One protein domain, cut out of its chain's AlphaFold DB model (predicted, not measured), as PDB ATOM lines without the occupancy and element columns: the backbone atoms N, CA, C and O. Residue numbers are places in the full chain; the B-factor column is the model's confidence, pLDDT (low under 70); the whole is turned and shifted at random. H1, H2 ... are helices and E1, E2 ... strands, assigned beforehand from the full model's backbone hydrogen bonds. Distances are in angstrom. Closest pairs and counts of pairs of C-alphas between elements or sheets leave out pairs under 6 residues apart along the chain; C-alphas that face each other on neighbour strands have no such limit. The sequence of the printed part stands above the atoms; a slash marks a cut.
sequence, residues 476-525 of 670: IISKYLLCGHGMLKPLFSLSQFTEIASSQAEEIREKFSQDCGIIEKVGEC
ATOM      1  N   ILE A 476      28.506  36.666 -38.003       87.12
ATOM      2  CA  ILE A 476      28.033  37.658 -38.971       87.12
ATOM      3  C   ILE A 476      29.199  38.583 -39.304       87.12
ATOM      4  O   ILE A 476      29.720  39.277 -38.434       87.12
ATOM      5  N   ILE A 477      29.602  38.606 -40.569       83.69
ATOM      6  CA  ILE A 477      30.714  39.426 -41.045       83.69
ATOM      7  C   ILE A 477      30.170  40.282 -42.181       83.69
ATOM      8  O   ILE A 477      29.777  39.742 -43.203       83.69
ATOM      9  N   SER A 478      30.142  41.600 -42.021       84.19
ATOM     10  CA  SER A 478      29.733  42.540 -43.079       84.19
ATOM     11  C   SER A 478      30.914  43.271 -43.709       84.19
ATOM     12  O   SER A 478      30.800  43.781 -44.817       84.19
ATOM     13  N   LYS A 479      32.072  43.300 -43.043       80.25
ATOM     14  CA  LYS A 479      33.210  44.135 -43.448       80.25
ATOM     15  C   LYS A 479      33.834  43.796 -44.801       80.25
ATOM     16  O   LYS A 479      34.553  44.617 -45.350       80.25
ATOM     17  N   TYR A 480      33.573  42.611 -45.353       79.75
ATOM     18  CA  TYR A 480      34.014  42.309 -46.715       79.75
ATOM     19  C   TYR A 480      33.245  43.150 -47.753       79.75
ATOM     20  O   TYR A 480      33.806  43.469 -48.797       79.75
ATOM     21  N   LEU A 481      32.021  43.587 -47.418       80.44
ATOM     22  CA  LEU A 481      31.159  44.459 -48.227       80.44
ATOM     23  C   LEU A 481      31.353  45.954 -47.937       80.44
ATOM     24  O   LEU A 481      30.921  46.790 -48.730       80.44
ATOM     25  N   LEU A 482      31.969  46.304 -46.802       84.00
ATOM     26  CA  LEU A 482      32.078  47.687 -46.330       84.00
ATOM     27  C   LEU A 482      33.503  48.223 -46.448       84.00
ATOM     28  O   LEU A 482      34.466  47.527 -46.136       84.00
ATOM     29  N   CYS A 483      33.644  49.473 -46.876       83.06
ATOM     30  CA  CYS A 483      34.916  50.183 -46.868       83.06
ATOM     31  C   CYS A 483      35.289  50.642 -45.446       83.06
ATOM     32  O   CYS A 483      34.490  50.554 -44.511       83.06
ATOM     33  N   GLY A 484      36.499  51.191 -45.282       82.94
ATOM     34  CA  GLY A 484      36.961  51.750 -44.003       82.94
ATOM     35  C   GLY A 484      36.097  52.900 -43.460       82.94
ATOM     36  O   GLY A 484      36.130  53.168 -42.265       82.94
ATOM     37  N   HIS A 485      35.275  53.529 -44.308       84.31
ATOM     38  CA  HIS A 485      34.307  54.561 -43.916       84.31
ATOM     39  C   HIS A 485      32.985  53.991 -43.365       84.31
ATOM     40  O   HIS A 485      32.086  54.756 -43.026       84.31
ATOM     41  N   GLY A 486      32.827  52.662 -43.307       83.25
ATOM     42  CA  GLY A 486      31.604  52.002 -42.830       83.25
ATOM     43  C   GLY A 486      30.450  51.970 -43.842       83.25
ATOM     44  O   GLY A 486      29.339  51.585 -43.487       83.25
ATOM     45  N   MET A 487      30.711  52.349 -45.094       86.69
ATOM     46  CA  MET A 487      29.751  52.387 -46.207       86.69
ATOM     47  C   MET A 487      30.064  51.275 -47.220       86.69
ATOM     48  O   MET A 487      31.111  50.638 -47.116       86.69
ATOM     49  N   LEU A 488      29.190  51.011 -48.196       85.81
ATOM     50  CA  LEU A 488      29.443  49.979 -49.215       85.81
ATOM     51  C   LEU A 488      30.705  50.295 -50.020       85.81
ATOM     52  O   LEU A 488      30.905  51.439 -50.441       85.81
ATOM     53  N   LYS A 489      31.546  49.277 -50.252       79.56
ATOM     54  CA  LYS A 489      32.631  49.408 -51.232       79.56
ATOM     55  C   LYS A 489      32.039  49.554 -52.646       79.56
ATOM     56  O   LYS A 489      30.918  49.102 -52.882       79.56
ATOM     57  N   PRO A 490      32.789  50.143 -53.592       75.62
ATOM     58  CA  PRO A 490      32.405  50.170 -55.001       75.62
ATOM     59  C   PRO A 490      32.078  48.767 -55.524       75.62
ATOM     60  O   PRO A 490      32.618  47.787 -55.014       75.62
ATOM     61  N   LEU A 491      31.206  48.681 -56.535       73.31
ATOM     62  CA  LEU A 491      30.681  47.440 -57.144       73.31
ATOM     63  C   LEU A 491      29.700  46.636 -56.280       73.31
ATOM     64  O   LEU A 491      28.956  45.812 -56.803       73.31
ATOM     65  N   PHE A 492      29.631  46.901 -54.977       76.56
ATOM     66  CA  PHE A 492      28.629  46.306 -54.106       76.56
ATOM     67  C   PHE A 492      27.361  47.153 -54.035       76.56
ATOM     68  O   PHE A 492      27.395  48.378 -54.112       76.56
ATOM     69  N   SER A 493      26.220  46.485 -53.864       77.69
ATOM     70  CA  SER A 493      24.912  47.136 -53.799       77.69
ATOM     71  C   SER A 493      24.044  46.551 -52.688       77.69
ATOM     72  O   SER A 493      24.353  45.520 -52.082       77.69
ATOM     73  N   LEU A 494      22.903  47.194 -52.434       81.88
ATOM     74  CA  LEU A 494      21.935  46.742 -51.433       81.88
ATOM     75  C   LEU A 494      21.375  45.334 -51.705       81.88
ATOM     76  O   LEU A 494      20.876  44.710 -50.772       81.88
ATOM     77  N   SER A 495      21.482  44.799 -52.930       80.75
ATOM     78  CA  SER A 495      21.045  43.429 -53.253       80.75
ATOM     79  C   SER A 495      21.814  42.360 -52.462       80.75
ATOM     80  O   SER A 495      21.293  41.279 -52.167       80.75
ATOM     81  N   GLN A 496      23.037  42.684 -52.036       81.25
ATOM     82  CA  GLN A 496      23.877  41.811 -51.223       81.25
ATOM     83  C   GLN A 496      23.467  41.783 -49.751       81.25
ATOM     84  O   GLN A 496      24.049  41.028 -48.970       81.25
ATOM     85  N   PHE A 497      22.439  42.546 -49.376       85.88
ATOM     86  CA  PHE A 497      21.867  42.564 -48.041       85.88
ATOM     87  C   PHE A 497      20.426  42.058 -48.034       85.88
ATOM     88  O   PHE A 497      19.631  42.277 -48.943       85.88
ATOM     89  N   THR A 498      20.074  41.376 -46.951       87.44
ATOM     90  CA  THR A 498      18.705  41.021 -46.605       87.44
ATOM     91  C   THR A 498      18.230  41.976 -45.516       87.44
ATOM     92  O   THR A 498      18.809  42.031 -44.431       87.44
ATOM     93  N   GLU A 499      17.158  42.707 -45.813       89.50
ATOM     94  CA  GLU A 499      16.465  43.564 -44.850       89.50
ATOM     95  C   GLU A 499      15.695  42.713 -43.829       89.50
ATOM     96  O   GLU A 499      14.925  41.820 -44.203       89.50
ATOM     97  N   ILE A 500      15.887  43.015 -42.545       89.88
ATOM     98  CA  ILE A 500      15.213  42.372 -41.416       89.88
ATOM     99  C   ILE A 500      14.700  43.405 -40.405       89.88
ATOM    100  O   ILE A 500      15.156  44.549 -40.368       89.88
ATOM    101  N   ALA A 501      13.746  42.992 -39.571       89.50
ATOM    102  CA  ALA A 501      13.267  43.787 -38.446       89.50
ATOM    103  C   ALA A 501      14.377  44.009 -37.402       89.50
ATOM    104  O   ALA A 501      15.043  43.054 -37.002       89.50
ATOM    105  N   SER A 502      14.534  45.240 -36.902       85.38
ATOM    106  CA  SER A 502      15.562  45.565 -35.894       85.38
ATOM    107  C   SER A 502      15.457  44.740 -34.604       85.38
ATOM    108  O   SER A 502      16.480  44.350 -34.060       85.38
ATOM    109  N   SER A 503      14.249  44.388 -34.150       85.50
ATOM    110  CA  SER A 503      14.075  43.518 -32.975       85.50
ATOM    111  C   SER A 503      14.659  42.116 -33.184       85.50
ATOM    112  O   SER A 503      15.242  41.535 -32.278       85.50
ATOM    113  N   GLN A 504      14.545  41.577 -34.401       87.00
ATOM    114  CA  GLN A 504      15.135  40.286 -34.755       87.00
ATOM    115  C   GLN A 504      16.655  40.393 -34.938       87.00
ATOM    116  O   GLN A 504      17.382  39.433 -34.693       87.00
ATOM    117  N   ALA A 505      17.149  41.559 -35.365       84.25
ATOM    118  CA  ALA A 505      18.578  41.814 -35.462       84.25
ATOM    119  C   ALA A 505      19.271  41.744 -34.095       84.25
ATOM    120  O   ALA A 505      20.351  41.173 -34.016       84.25
ATOM    121  N   GLU A 506      18.664  42.283 -33.036       80.69
ATOM    122  CA  GLU A 506      19.217  42.231 -31.675       80.69
ATOM    123  C   GLU A 506      19.371  40.787 -31.179       80.69
ATOM    124  O   GLU A 506      20.463  40.392 -30.778       80.69
ATOM    125  N   GLU A 507      18.342  39.948 -31.337       83.38
ATOM    126  CA  GLU A 507      18.415  38.528 -30.958       83.38
ATOM    127  C   GLU A 507      19.501  37.770 -31.748       83.38
ATOM    128  O   GLU A 507      20.275  36.976 -31.207       83.38
ATOM    129  N   ILE A 508      19.583  38.025 -33.058       86.81
ATOM    130  CA  ILE A 508      20.604  37.430 -33.925       86.81
ATOM    131  C   ILE A 508      22.008  37.904 -33.516       86.81
ATOM    132  O   ILE A 508      22.957  37.116 -33.552       86.81
ATOM    133  N   ARG A 509      22.143  39.172 -33.113       84.56
ATOM    134  CA  ARG A 509      23.394  39.772 -32.643       84.56
ATOM    135  C   ARG A 509      23.881  39.069 -31.376       84.56
ATOM    136  O   ARG A 509      25.036  38.652 -31.343       84.56
ATOM    137  N   GLU A 510      23.016  38.865 -30.391       82.00
ATOM    138  CA  GLU A 510      23.373  38.179 -29.140       82.00
ATOM    139  C   GLU A 510      23.849  36.738 -29.367       82.00
ATOM    140  O   GLU A 510      24.795  36.284 -28.726       82.00
ATOM    141  N   LYS A 511      23.225  36.018 -30.309       83.12
ATOM    142  CA  LYS A 511      23.545  34.606 -30.572       83.12
ATOM    143  C   LYS A 511      24.757  34.397 -31.481       83.12
ATOM    144  O   LYS A 511      25.467  33.407 -31.319       83.12
ATOM    145  N   PHE A 512      24.971  35.272 -32.469       83.62
ATOM    146  CA  PHE A 512      25.911  35.017 -33.572       83.62
ATOM    147  C   PHE A 512      26.922  36.135 -33.838       83.62
ATOM    148  O   PHE A 512      27.757  35.985 -34.733       83.62
ATOM    149  N   SER A 513      26.879  37.258 -33.119       70.19
ATOM    150  CA  SER A 513      27.852  38.336 -33.314       70.19
ATOM    151  C   SER A 513      28.859  38.406 -32.168       70.19
ATOM    152  O   SER A 513      28.499  38.347 -30.998       70.19
ATOM    153  N   GLN A 514      30.131  38.554 -32.529       59.62
ATOM    154  CA  GLN A 514      31.177  39.059 -31.633       59.62
ATOM    155  C   GLN A 514      31.684  40.437 -32.085       59.62
ATOM    156  O   GLN A 514      32.163  41.197 -31.259       59.62
ATOM    157  N   ASP A 515      31.486  40.793 -33.362       55.50
ATOM    158  CA  ASP A 515      31.869  42.069 -33.971       55.50
ATOM    159  C   ASP A 515      30.736  42.574 -34.890       55.50
ATOM    160  O   ASP A 515      29.918  41.789 -35.373       55.50
ATOM    161  N   CYS A 516      30.680  43.889 -35.114       55.62
ATOM    162  CA  CYS A 516      29.621  44.706 -35.733       55.62
ATOM    163  C   CYS A 516      29.126  44.269 -37.139       55.62
ATOM    164  O   CYS A 516      29.305  44.981 -38.124       55.62
ATOM    165  N   GLY A 517      28.481  43.104 -37.249       66.88
ATOM    166  CA  GLY A 517      28.065  42.507 -38.525       66.88
ATOM    167  C   GLY A 517      26.685  42.919 -39.045       66.88
ATOM    168  O   GLY A 517      26.383  42.698 -40.216       66.88
ATOM    169  N   ILE A 518      25.840  43.506 -38.193       80.31
ATOM    170  CA  ILE A 518      24.511  43.994 -38.584       80.31
ATOM    171  C   ILE A 518      24.569  45.498 -38.776       80.31
ATOM    172  O   ILE A 518      25.031  46.217 -37.885       80.31
ATOM    173  N   ILE A 519      24.070  45.953 -39.919       83.19
ATOM    174  CA  ILE A 519      24.131  47.352 -40.318       83.19
ATOM    175  C   ILE A 519      22.741  47.974 -40.210       83.19
ATOM    176  O   ILE A 519      21.760  47.397 -40.666       83.19
ATOM    177  N   GLU A 520      22.644  49.160 -39.621       82.00
ATOM    178  CA  GLU A 520      21.371  49.887 -39.483       82.00
ATOM    179  C   GLU A 520      21.121  50.847 -40.648       82.00
ATOM    180  O   GLU A 520      19.979  51.107 -41.024       82.00
ATOM    181  N   LYS A 521      22.198  51.359 -41.246       78.19
ATOM    182  CA  LYS A 521      22.169  52.232 -42.418       78.19
ATOM    183  C   LYS A 521      23.222  51.767 -43.403       78.19
ATOM    184  O   LYS A 521      24.401  51.742 -43.074       78.19
ATOM    185  N   VAL A 522      22.785  51.405 -44.600       74.31
ATOM    186  CA  VAL A 522      23.668  51.014 -45.694       74.31
ATOM    187  C   VAL A 522      23.492  52.031 -46.809       74.31
ATOM    188  O   VAL A 522      22.364  52.341 -47.191       74.31
ATOM    189  N   GLY A 523      24.601  52.548 -47.319       83.38
ATOM    190  CA  GLY A 523      24.626  53.427 -48.476       83.38
ATOM    191  C   GLY A 523      25.938  53.279 -49.228       83.38
ATOM    192  O   GLY A 523      26.894  52.679 -48.727       83.38
ATOM    193  N   GLU A 524      25.965  53.823 -50.433       85.88
ATOM    194  CA  GLU A 524      27.158  53.888 -51.266       85.88
ATOM    195  C   GLU A 524      28.183  54.869 -50.686       85.88
ATOM    196  O   GLU A 524      27.830  55.886 -50.086       85.88
ATOM    197  N   CYS A 525      29.469  54.553 -50.834       86.50
ATOM    198  CA  CYS A 525      30.542  55.438 -50.401       86.50
ATOM    199  C   CYS A 525      30.997  56.329 -51.560       86.50
ATOM    200  O   CYS A 525      31.802  55.892 -52.378       86.50
TER     201      CYS A 525
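AT A GLANCE: This is residues 476 to 525 of the 670 residues of the protein "Ubiquitin carboxyl-terminal hydrolase" of Stentor coeruleus (UniProt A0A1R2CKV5). Little regular structure is here: one helix, H1, makes one end of an elongated body, strand E1 leads into it, and long loops make the rest. Residues 476 to 496 wind mostly through the other end, and residues 513 to 525 fold back from H1 towards it. The 50 printed residues hold E1, then H1; the class is mixed, with 16 residues in named elements. The whole is compact, radius of gyration of the C-alphas 11.0 A, spanning 30 by 20 by 14 A.

IN THESE COORDINATES: Find H1 at residues 502 to 512; it runs 15.0 A from C-alpha 502 at (15.562, 45.565, -35.894) to C-alpha 512 at (25.911, 35.017, -33.572). Just before it, E1, residues 497 to 501, begins at C-alpha 497 (21.867, 42.564, -48.041) and spans 12.9 A.

HOW THE PARTS SIT: At Ala 501 and Ser 502 you find a tight link; E1 and H1 meet only through their link. E1 pairs with no named strand. In H1, 6 of 7 O i to N i+4 pairs are within hydrogen-bond range.

THE WHOLE: The C-alphas farthest apart, of Leu 491 and Glu 510, are 30.4 A apart. The printed part has no cut. Look for pLDDT under 70 at residues 514 to 517.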